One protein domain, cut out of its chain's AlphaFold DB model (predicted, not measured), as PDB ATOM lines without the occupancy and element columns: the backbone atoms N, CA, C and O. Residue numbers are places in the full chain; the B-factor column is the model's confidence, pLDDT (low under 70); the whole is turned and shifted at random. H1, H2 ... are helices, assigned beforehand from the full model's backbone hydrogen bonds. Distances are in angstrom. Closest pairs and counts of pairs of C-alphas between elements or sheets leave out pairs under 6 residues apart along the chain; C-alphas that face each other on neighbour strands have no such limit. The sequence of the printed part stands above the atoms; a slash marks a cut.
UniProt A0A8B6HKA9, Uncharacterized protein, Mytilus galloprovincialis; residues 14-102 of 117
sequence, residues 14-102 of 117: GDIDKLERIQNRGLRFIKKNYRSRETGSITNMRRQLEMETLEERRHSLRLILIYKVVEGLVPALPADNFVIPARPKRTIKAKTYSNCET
ATOM      1  N   GLY A  14     142.880 155.994 148.054       94.44
ATOM      2  CA  GLY A  14     143.886 154.979 148.377       94.44
ATOM      3  C   GLY A  14     143.767 154.425 149.802       94.44
ATOM      4  O   GLY A  14     143.997 153.237 150.015       94.44
ATOM      5  N   ASP A  15     143.379 155.250 150.775       92.44
ATOM      6  CA  ASP A  15     143.204 154.810 152.163       92.44
ATOM      7  C   ASP A  15     141.851 154.127 152.379       92.44
ATOM      8  O   ASP A  15     141.774 153.133 153.105       92.44
ATOM      9  N   ILE A  16     140.811 154.584 151.677       92.38
ATOM     10  CA  ILE A  16     139.518 153.888 151.606       92.38
ATOM     11  C   ILE A  16     139.723 152.470 151.056       92.38
ATOM     12  O   ILE A  16     139.312 151.496 151.687       92.38
ATOM     13  N   ASP A  17     140.457 152.332 149.950       93.19
ATOM     14  CA  ASP A  17     140.752 151.042 149.324       93.19
ATOM     15  C   ASP A  17     141.556 150.117 150.256       93.19
ATOM     16  O   ASP A  17     141.336 148.903 150.277       93.19
ATOM     17  N   LYS A  18     142.483 150.662 151.059       93.12
ATOM     18  CA  LYS A  18     143.222 149.885 152.073       93.12
ATOM     19  C   LYS A  18     142.290 149.324 153.144       93.12
ATOM     20  O   LYS A  18     142.445 148.158 153.507       93.12
ATOM     21  N   LEU A  19     141.333 150.115 153.629       91.81
ATOM     22  CA  LEU A  19     140.335 149.637 154.590       91.81
ATOM     23  C   LEU A  19     139.439 148.568 153.963       91.81
ATOM     24  O   LEU A  19     139.227 147.513 154.562       91.81
ATOM     25  N   GLU A  20     138.989 148.779 152.727       92.62
ATOM     26  CA  GLU A  20     138.142 147.812 152.027       92.62
ATOM     27  C   GLU A  20     138.849 146.485 151.752       92.62
ATOM     28  O   GLU A  20     138.238 145.417 151.798       92.62
ATOM     29  N   ARG A  21     140.174 146.490 151.563       92.44
ATOM     30  CA  ARG A  21     140.954 145.245 151.476       92.44
ATOM     31  C   ARG A  21     140.802 144.368 152.719       92.44
ATOM     32  O   ARG A  21     140.851 143.145 152.578       92.44
ATOM     33  N   ILE A  22     140.612 144.946 153.905       92.69
ATOM     34  CA  ILE A  22     140.397 144.183 155.144       92.69
ATOM     35  C   ILE A  22     139.033 143.489 155.094       92.69
ATOM     36  O   ILE A  22     138.970 142.273 155.293       92.69
ATOM     37  N   GLN A  23     137.964 144.214 154.742       92.81
ATOM     38  CA  GLN A  23     136.632 143.617 154.577       92.81
ATOM     39  C   GLN A  23     136.645 142.529 153.498       92.81
ATOM     40  O   GLN A  23     136.154 141.425 153.721       92.81
ATOM     41  N   ASN A  24     137.296 142.787 152.365       93.06
ATOM     42  CA  ASN A  24     137.404 141.844 151.254       93.06
ATOM     43  C   ASN A  24     138.112 140.538 151.643       93.06
ATOM     44  O   ASN A  24     137.727 139.468 151.170       93.06
ATOM     45  N   ARG A  25     139.123 140.595 152.518       92.69
ATOM     46  CA  ARG A  25     139.751 139.389 153.088       92.69
ATOM     47  C   ARG A  25     138.766 138.610 153.960       92.69
ATOM     48  O   ARG A  25     138.697 137.392 153.831       92.69
ATOM     49  N   GLY A  26     137.971 139.306 154.772       93.31
ATOM     50  CA  GLY A  26     136.889 138.707 155.558       93.31
ATOM     51  C   GLY A  26     135.840 138.013 154.684       93.31
ATOM     52  O   GLY A  26     135.513 136.854 154.925       93.31
ATOM     53  N   LEU A  27     135.383 138.659 153.608       94.00
ATOM     54  CA  LEU A  27     134.428 138.069 152.659       94.00
ATOM     55  C   LEU A  27     134.963 136.770 152.040       94.00
ATOM     56  O   LEU A  27     134.249 135.767 151.970       94.00
ATOM     57  N   ARG A  28     136.239 136.765 151.631       93.25
ATOM     58  CA  ARG A  28     136.900 135.569 151.084       93.25
ATOM     59  C   ARG A  28     137.017 134.453 152.110       93.25
ATOM     60  O   ARG A  28     136.818 133.295 151.752       93.25
ATOM     61  N   PHE A  29     137.308 134.804 153.362       94.44
ATOM     62  CA  PHE A  29     137.359 133.851 154.462       94.44
ATOM     63  C   PHE A  29     135.995 133.188 154.691       94.44
ATOM     64  O   PHE A  29     135.905 131.961 154.687       94.44
ATOM     65  N   ILE A  30     134.924 133.984 154.770       93.75
ATOM     66  CA  ILE A  30     133.552 133.497 154.973       93.75
ATOM     67  C   ILE A  30     133.119 132.570 153.828       93.75
ATOM     68  O   ILE A  30     132.614 131.477 154.067       93.75
ATOM     69  N   LYS A  31     133.353 132.971 152.571       92.19
ATOM     70  CA  LYS A  31     132.982 132.180 151.382       92.19
ATOM     71  C   LYS A  31     133.973 131.060 151.047       92.19
ATOM     72  O   LYS A  31     133.756 130.348 150.071       92.19
ATOM     73  N   LYS A  32     135.066 130.920 151.810       92.06
ATOM     74  CA  LYS A  32     136.188 129.998 151.548       92.06
ATOM     75  C   LYS A  32     136.733 130.085 150.111       92.06
ATOM     76  O   LYS A  32     137.271 129.114 149.583       92.06
ATOM     77  N   ASN A  33     136.608 131.249 149.466       86.62
ATOM     78  CA  ASN A  33     136.987 131.452 148.069       86.62
ATOM     79  C   ASN A  33     138.211 132.369 147.943       86.62
ATOM     80  O   ASN A  33     138.126 133.602 147.919       86.62
ATOM     81  N   TYR A  34     139.373 131.732 147.813       88.06
ATOM     82  CA  TYR A  34     140.670 132.406 147.724       88.06
ATOM     83  C   TYR A  34     141.231 132.470 146.301       88.06
ATOM     84  O   TYR A  34     142.166 133.226 146.044       88.06
ATOM     85  N   ARG A  35     140.688 131.670 145.377       85.50
ATOM     86  CA  ARG A  35     141.253 131.493 144.031       85.50
ATOM     87  C   ARG A  35     140.590 132.379 142.984       85.50
ATOM     88  O   ARG A  35     141.258 132.746 142.021       85.50
ATOM     89  N   SER A  36     139.324 132.762 143.177       84.25
ATOM     90  CA  SER A  36     138.601 133.571 142.196       84.25
ATOM     91  C   SER A  36     139.233 134.959 142.034       84.25
ATOM     92  O   SER A  36     139.313 135.752 142.986       84.25
ATOM     93  N   ARG A  37     139.665 135.245 140.803       82.50
ATOM     94  CA  ARG A  37     140.260 136.521 140.374       82.50
ATOM     95  C   ARG A  37     139.420 137.267 139.339       82.50
ATOM     96  O   ARG A  37     139.837 138.317 138.870       82.50
ATOM     97  N   GLU A  38     138.239 136.748 139.021       86.00
ATOM     98  CA  GLU A  38     137.302 137.396 138.110       86.00
ATOM     99  C   GLU A  38     136.910 138.788 138.613       86.00
ATOM    100  O   GLU A  38     136.683 139.004 139.818       86.00
ATOM    101  N   THR A  39     136.810 139.725 137.672       84.19
ATOM    102  CA  THR A  39     136.316 141.078 137.912       84.19
ATOM    103  C   THR A  39     134.913 141.001 138.507       84.19
ATOM    104  O   THR A  39     134.032 140.340 137.971       84.19
ATOM    105  N   GLY A  40     134.702 141.646 139.656       84.50
ATOM    106  CA  GLY A  40     133.411 141.623 140.353       84.50
ATOM    107  C   GLY A  40     133.165 140.408 141.258       84.50
ATOM    108  O   GLY A  40     132.150 140.384 141.948       84.50
ATOM    109  N   SER A  41     134.092 139.446 141.359       89.06
ATOM    110  CA  SER A  41     133.947 138.294 142.274       89.06
ATOM    111  C   SER A  41     133.715 138.708 143.733       89.06
ATOM    112  O   SER A  41     132.856 138.152 144.415       89.06
ATOM    113  N   ILE A  42     134.434 139.728 144.204       90.50
ATOM    114  CA  ILE A  42     134.268 140.300 145.549       90.50
ATOM    115  C   ILE A  42     132.900 140.975 145.692       90.50
ATOM    116  O   ILE A  42     132.211 140.743 146.681       90.50
ATOM    117  N   THR A  43     132.480 141.760 144.698       91.50
ATOM    118  CA  THR A  43     131.168 142.423 144.687       91.50
ATOM    119  C   THR A  43     130.031 141.404 144.750       91.50
ATOM    120  O   THR A  43     129.072 141.596 145.494       91.50
ATOM    121  N   ASN A  44     130.166 140.285 144.036       92.31
ATOM    122  CA  ASN A  44     129.210 139.183 144.074       92.31
ATOM    123  C   ASN A  44     129.202 138.495 145.443       92.31
ATOM    124  O   ASN A  44     128.129 138.286 146.002       92.31
ATOM    125  N   MET A  45     130.373 138.194 146.022       93.25
ATOM    126  CA  MET A  45     130.468 137.619 147.372       93.25
ATOM    127  C   MET A  45     129.825 138.523 148.423       93.25
ATOM    128  O   MET A  45     129.086 138.037 149.274       93.25
ATOM    129  N   ARG A  46     130.074 139.833 148.336       94.12
ATOM    130  CA  ARG A  46     129.482 140.843 149.210       94.12
ATOM    131  C   ARG A  46     127.959 140.875 149.083       94.12
ATOM    132  O   ARG A  46     127.277 140.822 150.097       94.12
ATOM    133  N   ARG A  47     127.436 140.887 147.850       93.19
ATOM    134  CA  ARG A  47     125.989 140.865 147.573       93.19
ATOM    135  C   ARG A  47     125.322 139.596 148.097       93.19
ATOM    136  O   ARG A  47     124.271 139.680 148.705       93.19
ATOM    137  N   GLN A  48     125.951 138.436 147.915       93.50
ATOM    138  CA  GLN A  48     125.450 137.164 148.449       93.50
ATOM    139  C   GLN A  48     125.451 137.091 149.981       93.50
ATOM    140  O   GLN A  48     124.821 136.200 150.537       93.50
ATOM    141  N   LEU A  49     126.253 137.923 150.644       93.50
ATOM    142  CA  LEU A  49     126.306 138.032 152.101       93.50
ATOM    143  C   LEU A  49     125.471 139.209 152.614       93.50
ATOM    144  O   LEU A  49     125.470 139.442 153.817       93.50
ATOM    145  N   GLU A  50     124.824 139.962 151.714       94.44
ATOM    146  CA  GLU A  50     124.043 141.164 152.031       94.44
ATOM    147  C   GLU A  50     124.828 142.175 152.888       94.44
ATOM    148  O   GLU A  50     124.281 142.884 153.725       94.44
ATOM    149  N   MET A  51     126.149 142.239 152.687       92.56
ATOM    150  CA  MET A  51     127.015 143.137 153.450       92.56
ATOM    151  C   MET A  51     127.182 144.474 152.733       92.56
ATOM    152  O   MET A  51     127.564 144.526 151.565       92.56
ATOM    153  N   GLU A  52     126.990 145.564 153.462       93.12
ATOM    154  CA  GLU A  52     127.361 146.908 153.015       93.12
ATOM    155  C   GLU A  52     128.885 147.086 152.979       93.12
ATOM    156  O   GLU A  52     129.639 146.362 153.644       93.12
ATOM    157  N   THR A  53     129.352 148.068 152.215       92.75
ATOM    158  CA  THR A  53     130.764 148.486 152.235       92.75
ATOM    159  C   THR A  53     131.129 149.149 153.561       92.75
ATOM    160  O   THR A  53     130.274 149.709 154.251       92.75
ATOM    161  N   LEU A  54     132.406 149.127 153.945       91.69
ATOM    162  CA  LEU A  54     132.850 149.900 155.107       91.69
ATOM    163  C   LEU A  54     132.673 151.404 154.874       91.69
ATOM    164  O   LEU A  54     132.461 152.137 155.838       91.69
ATOM    165  N   GLU A  55     132.787 151.873 153.632       91.38
ATOM    166  CA  GLU A  55     132.508 153.265 153.271       91.38
ATOM    167  C   GLU A  55     131.050 153.663 153.540       91.38
ATOM    168  O   GLU A  55     130.818 154.624 154.273       91.38
ATOM    169  N   GLU A  56     130.077 152.908 153.024       91.62
ATOM    170  CA  GLU A  56     128.642 153.150 153.253       91.62
ATOM    171  C   GLU A  56     128.312 153.123 154.745       91.62
ATOM    172  O   GLU A  56     127.657 154.028 155.260       91.62
ATOM    173  N   ARG A  57     128.861 152.152 155.480       92.00
ATOM    174  CA  ARG A  57     128.670 152.063 156.932       92.00
ATOM    175  C   ARG A  57     129.209 153.291 157.660       92.00
ATOM    176  O   ARG A  57     128.530 153.839 158.528       92.00
ATOM    177  N   ARG A  58     130.403 153.772 157.293       91.69
ATOM    178  CA  ARG A  58     130.964 155.022 157.841       91.69
ATOM    179  C   ARG A  58     130.111 156.230 157.484       91.69
ATOM    180  O   ARG A  58     129.934 157.108 158.329       91.69
ATOM    181  N   HIS A  59     129.579 156.277 156.268       91.56
ATOM    182  CA  HIS A  59     128.686 157.343 155.833       91.56
ATOM    183  C   HIS A  59     127.420 157.391 156.698       91.56
ATOM    184  O   HIS A  59     127.120 158.431 157.285       91.56
ATOM    185  N   SER A  60     126.752 156.251 156.881       93.12
ATOM    186  CA  SER A  60     125.580 156.119 157.753       93.12
ATOM    187  C   SER A  60     125.891 156.516 159.197       93.12
ATOM    188  O   SER A  60     125.170 157.316 159.793       93.12
ATOM    189  N   LEU A  61     127.009 156.044 159.756       92.19
ATOM    190  CA  LEU A  61     127.434 156.419 161.107       92.19
ATOM    191  C   LEU A  61     127.697 157.921 161.251       92.19
ATOM    192  O   LEU A  61     127.363 158.507 162.281       92.19
ATOM    193  N   ARG A  62     128.279 158.561 160.231       91.31
ATOM    194  CA  ARG A  62     128.521 160.007 160.228       91.31
ATOM    195  C   ARG A  62     127.208 160.787 160.250       91.31
ATOM    196  O   ARG A  62     127.103 161.747 161.007       91.31
ATOM    197  N   LEU A  63     126.214 160.367 159.467       91.81
ATOM    198  CA  LEU A  63     124.882 160.981 159.471       91.81
ATOM    199  C   LEU A  63     124.189 160.815 160.828       91.81
ATOM    200  O   LEU A  63     123.679 161.788 161.379       91.81
ATOM    201  N   ILE A  64     124.244 159.612 161.402       92.06
ATOM    202  CA  ILE A  64     123.694 159.330 162.735       92.06
ATOM    203  C   ILE A  64     124.369 160.204 163.795       92.06
ATOM    204  O   ILE A  64     123.690 160.735 164.670       92.06
ATOM    205  N   LEU A  65     125.692 160.375 163.732       90.62
ATOM    206  CA  LEU A  65     126.415 161.237 164.664       90.62
ATOM    207  C   LEU A  65     125.954 162.692 164.551       90.62
ATOM    208  O   LEU A  65     125.680 163.306 165.575       90.62
ATOM    209  N   ILE A  66     125.835 163.227 163.331       89.12
ATOM    210  CA  ILE A  66     125.364 164.601 163.108       89.12
ATOM    211  C   ILE A  66     123.962 164.786 163.689       89.12
ATOM    212  O   ILE A  66     123.741 165.741 164.425       89.12
ATOM    213  N   TYR A  67     123.045 163.854 163.422       90.69
ATOM    214  CA  TYR A  67     121.701 163.884 163.998       90.69
ATOM    215  C   TYR A  67     121.745 163.921 165.531       90.69
ATOM    216  O   TYR A  67     121.155 164.797 166.151       90.69
ATOM    217  N   LYS A  68     122.524 163.028 166.152       90.19
ATOM    218  CA  LYS A  68     122.657 162.985 167.614       90.19
ATOM    219  C   LYS A  68     123.275 164.255 168.201       90.19
ATOM    220  O   LYS A  68     122.916 164.625 169.313       90.19
ATOM    221  N   VAL A  69     124.202 164.901 167.493       89.75
ATOM    222  CA  VAL A  69     124.779 166.188 167.909       89.75
ATOM    223  C   VAL A  69     123.713 167.280 167.868       89.75
ATOM    224  O   VAL A  69     123.554 167.992 168.851       89.75
ATOM    225  N   VAL A  70     122.953 167.379 166.773       88.06
ATOM    226  CA  VAL A  70     121.892 168.388 166.601       88.06
ATOM    227  C   VAL A  70     120.784 168.237 167.646       88.06
ATOM    228  O   VAL A  70     120.341 169.234 168.201       88.06
ATOM    229  N   GLU A  71     120.390 167.006 167.970       88.75
ATOM    230  CA  GLU A  71     119.381 166.715 169.002       88.75
ATOM    231  C   GLU A  71     119.927 166.806 170.442       88.75
ATOM    232  O   GLU A  71     119.218 166.507 171.400       88.75
ATOM    233  N   GLY A  72     121.205 167.152 170.633       86.62
ATOM    234  CA  GLY A  72     121.816 167.249 171.964       86.62
ATOM    235  C   GLY A  72     121.995 165.904 172.686       86.62
ATOM    236  O   GLY A  72     122.277 165.873 173.881       86.62
ATOM    237  N   LEU A  73     121.888 164.776 171.975       88.88
ATOM    238  CA  LEU A  73     122.052 163.420 172.518       88.88
ATOM    239  C   LEU A  73     123.519 163.050 172.792       88.88
ATOM    240  O   LEU A  73     123.800 161.976 173.329       88.88
ATOM    241  N   VAL A  74     124.468 163.909 172.405       88.06
ATOM    242  CA  VAL A  74     125.905 163.750 172.674       88.06
ATOM    243  C   VAL A  74     126.400 164.939 173.502       88.06
ATOM    244  O   VAL A  74     126.871 165.920 172.930       88.06
ATOM    245  N   PRO A  75     126.373 164.859 174.849       84.62
ATOM    246  CA  PRO A  75     126.776 165.971 175.718       84.62
ATOM    247  C   PRO A  75     128.223 166.440 175.505       84.62
ATOM    248  O   PRO A  75     128.542 167.604 175.711       84.62
ATOM    249  N   ALA A  76     129.103 165.535 175.063       86.69
ATOM    250  CA  ALA A  76     130.506 165.839 174.780       86.69
ATOM    251  C   ALA A  76     130.721 166.685 173.507       86.69
ATOM    252  O   ALA A  76     131.813 167.211 173.305       86.69
ATOM    253  N   LEU A  77     129.710 166.800 172.639       86.50
ATOM    254  CA  LEU A  77     129.760 167.546 171.381       86.50
ATOM    255  C   LEU A  77     128.580 168.532 171.326       86.50
ATOM    256  O   LEU A  77     127.577 168.237 170.679       86.50
ATOM    257  N   PRO A  78     128.673 169.694 171.997       84.94
ATOM    258  CA  PRO A  78     127.620 170.705 171.953       84.94
ATOM    259  C   PRO A  78     127.435 171.239 170.525       84.94
ATOM    260  O   PRO A  78     128.396 171.690 169.897       84.94
ATOM    261  N   ALA A  79     126.199 171.189 170.017       83.81
ATOM    262  CA  ALA A  79     125.871 171.555 168.638       83.81
ATOM    263  C   ALA A  79     126.301 172.985 168.285       83.81
ATOM    264  O   ALA A  79     126.852 173.196 167.207       83.81
ATOM    265  N   ASP A  80     126.137 173.931 169.210       82.69
ATOM    266  CA  ASP A  80     126.440 175.354 169.003       82.69
ATOM    267  C   ASP A  80     127.904 175.623 168.623       82.69
ATOM    268  O   ASP A  80     128.203 176.596 167.932       82.69
ATOM    269  N   ASN A  81     128.826 174.738 169.020       85.62
ATOM    270  CA  ASN A  81     130.250 174.883 168.716       85.62
ATOM    271  C   ASN A  81     130.622 174.379 167.314       85.62
ATOM    272  O   ASN A  81     131.658 174.769 166.776       85.62
ATOM    273  N   PHE A  82     129.820 173.482 166.731       83.12
ATOM    274  CA  PHE A  82     130.191 172.729 165.526       83.12
ATOM    275  C   PHE A  82     129.191 172.861 164.374       83.12
ATOM    276  O   PHE A  82     129.539 172.578 163.227       83.12
ATOM    277  N   VAL A  83     127.957 173.277 164.654       84.69
ATOM    278  CA  VAL A  83     126.874 173.396 163.681       84.69
ATOM    279  C   VAL A  83     126.459 174.854 163.589       84.69
ATOM    280  O   VAL A  83     125.985 175.452 164.547       84.69
ATOM    281  N   ILE A  84     126.599 175.422 162.396       81.56
ATOM    282  CA  ILE A  84     126.095 176.763 162.109       81.56
ATOM    283  C   ILE A  84     124.707 176.592 161.491       81.56
ATOM    284  O   ILE A  84     124.605 175.979 160.421       81.56
ATOM    285  N   PRO A  85     123.633 177.117 162.111       72.94
ATOM    286  CA  PRO A  85     122.308 177.039 161.520       72.94
ATOM    287  C   PRO A  85     122.315 177.766 160.175       72.94
ATOM    288  O   PRO A  85     122.680 178.942 160.071       72.94
ATOM    289  N   ALA A  86     121.926 177.048 159.122       75.50
ATOM    290  CA  ALA A  86     121.809 177.634 157.799       75.50
ATOM    291  C   ALA A  86     120.709 178.698 157.836       75.50
ATOM    292  O   ALA A  86     119.536 178.392 158.051       75.50
ATOM    293  N   ARG A  87     121.081 179.965 157.618       71.56
ATOM    294  CA  ARG A  87     120.086 181.034 157.523       71.56
ATOM    295  C   ARG A  87     119.198 180.767 156.306       71.56
ATOM    296  O   ARG A  87     119.733 180.604 155.202       71.56
ATOM    297  N   PRO A  88     117.866 180.732 156.462       71.44
ATOM    298  CA  PRO A  88     116.983 180.524 155.331       71.44
ATOM    299  C   PRO A  88     117.163 181.682 154.343       71.44
ATOM    300  O   PRO A  88     116.952 182.845 154.677       71.44
ATOM    301  N   LYS A  89     117.561 181.371 153.101       70.94
ATOM    302  CA  LYS A  89     117.683 182.379 152.026       70.94
ATOM    303  C   LYS A  89     116.330 182.971 151.623       70.94
ATOM    304  O   LYS A  89     116.282 184.008 150.972       70.94
ATOM    305  N   ARG A  90     115.237 182.284 151.958       70.06
ATOM    306  CA  ARG A  90     113.864 182.703 151.688       70.06
ATOM    307  C   ARG A  90     113.070 182.618 152.977       70.06
ATOM    308  O   ARG A  90     113.058 181.572 153.618       70.06
ATOM    309  N   THR A  91     112.383 183.699 153.320       70.19
ATOM    310  CA  THR A  91     111.408 183.701 154.406       70.19
ATOM    311  C   THR A  91     110.208 182.866 153.974       70.19
ATOM    312  O   THR A  91     109.416 183.301 153.139       70.19
ATOM    313  N   ILE A  92     110.089 181.651 154.507       70.25
ATOM    314  CA  ILE A  92     108.899 180.827 154.307       70.25
ATOM    315  C   ILE A  92     107.883 181.264 155.356       70.25
ATOM    316  O   ILE A  92     108.126 181.136 156.552       70.25
ATOM    317  N   LYS A  93     106.754 181.818 154.912       69.50
ATOM    318  CA  LYS A  93     105.620 182.091 155.796       69.50
ATOM    319  C   LYS A  93     104.805 180.809 155.919       69.50
ATOM    320  O   LYS A  93     104.372 180.278 154.897       69.50
ATOM    321  N   ALA A  94     104.613 180.318 157.141       70.31
ATOM    322  CA  ALA A  94     103.682 179.224 157.387       70.31
ATOM    323  C   ALA A  94     102.277 179.667 156.951       70.31
ATOM    324  O   ALA A  94     101.848 180.785 157.249       70.31
ATOM    325  N   LYS A  95     101.587 178.825 156.180       70.88
ATOM    326  CA  LYS A  95     100.221 179.101 155.739       70.88
ATOM    327  C   LYS A  95      99.269 178.434 156.720       70.88
ATOM    328  O   LYS A  95      99.122 177.218 156.698       70.88
ATOM    329  N   THR A  96      98.658 179.234 157.582       69.88
ATOM    330  CA  THR A  96      97.669 178.758 158.548       69.88
ATOM    331  C   THR A  96      96.310 178.653 157.865       69.88
ATOM    332  O   THR A  96      95.897 179.563 157.142       69.88
ATOM    333  N   TYR A  97      95.614 177.543 158.078       77.12
ATOM    334  CA  TYR A  97      94.250 177.329 157.606       77.12
ATOM    335  C   TYR A  97      93.343 177.233 158.834       77.12
ATOM    336  O   TYR A  97      93.653 176.505 159.768       77.12
ATOM    337  N   SER A  98      92.229 177.964 158.849       76.50
ATOM    338  CA  SER A  98      91.366 178.085 160.038       76.50
ATOM    339  C   SER A  98      90.722 176.773 160.496       76.50
ATOM    340  O   SER A  98      90.277 176.682 161.633       76.50
ATOM    341  N   ASN A  99      90.647 175.775 159.611       81.50
ATOM    342  CA  ASN A  99      89.872 174.551 159.824       81.50
ATOM    343  C   ASN A  99      90.747 173.297 159.964       81.50
ATOM    344  O   ASN A  99      90.229 172.186 159.873       81.50
ATOM    345  N   CYS A 100      92.061 173.445 160.138       71.56
ATOM    346  CA  CYS A 100      92.920 172.310 160.445       71.56
ATOM    347  C   CYS A 100      94.034 172.683 161.418       71.56
ATOM    348  O   CYS A 100      94.654 173.741 161.319       71.56
ATOM    349  N   GLU A 101      94.305 171.768 162.344       72.75
ATOM    350  CA  GLU A 101      95.534 171.784 163.120       72.75
ATOM    351  C   GLU A 101      96.673 171.329 162.203       72.75
ATOM    352  O   GLU A 101      96.652 170.230 161.646       72.75
ATOM    353  N   THR A 102      97.653 172.206 161.993       62.06
ATOM    354  CA  THR A 102      98.848 171.895 161.207       62.06
ATOM    355  C   THR A 102     100.066 171.954 162.104       62.06
ATOM    356  O   THR A 102     100.426 173.024 162.586       62.06
TER     357      THR A 102
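AT A GLANCE: This is residues 14 to 102 of the 117 residues of an uncharacterized protein of Mytilus galloprovincialis (UniProt A0A8B6HKA9). An open, drawn-out chain has H1 and H2 packed steeply together at one end, a long helix H3 that leaves H1 from its first residues and sticks out with residues 56 to 64, and short H4 near the far end of H3. From there a tail, residues 83 to 102, has no named element, and its residues 84 to 93 and 95 to 101 stick out. The printed part has 89 residues with four named helices, in the order H1, H2, H3, H4, and no named strand; the class is all helix. It is extended, with a radius of gyration of the C-alphas of 22.4 A and spans of 68 by 37 by 24 A.

HOW THE PARTS SIT: Start at H1, residues 14 to 30, which with its residues 24 to 28 alone touches H2, residues 41 to 48; look at their closest C-alphas, Leu 27 and Met 45, 6.6 A apart. These two run the same way at a steep tilt of 65 degrees. With residues 16 to 23 alone, H1 touches residues 54 to 55 of H3, residues 54 to 70; their closest C-alphas, Glu 20 and Leu 54, are 6.5 A apart, and the helices run opposite ways at a steep tilt of 66 degrees. H2 and H3 are apart. At the other end of H3, find H4, residues 79 to 82, close but not clearly touching: the closest C-alphas, Val 70 and Ala 79, are 5.5 A apart. H2 and H3 have every O i to N i+4 pair within hydrogen-bond range, H1 has 11 of 13, and H4 is too short for such a pair.

IN THESE COORDINATES: Find C-alpha 14 at (143.886, 154.979, 148.377); from there H1 runs 24.7 A to C-alpha 30. H2 measures 10.6 A. H3 runs 24.4 A from C-alpha 54 at (132.850, 149.900, 155.107), and H4 ends at C-alpha 82, (130.191, 172.729, 165.526).

THE WHOLE: The two C-alphas farthest apart, Arg 35 and Ser 98, are 70.1 A apart. The printed part has no cut, and no link is long. Residues 93, 96 and 102 have pLDDT under 70.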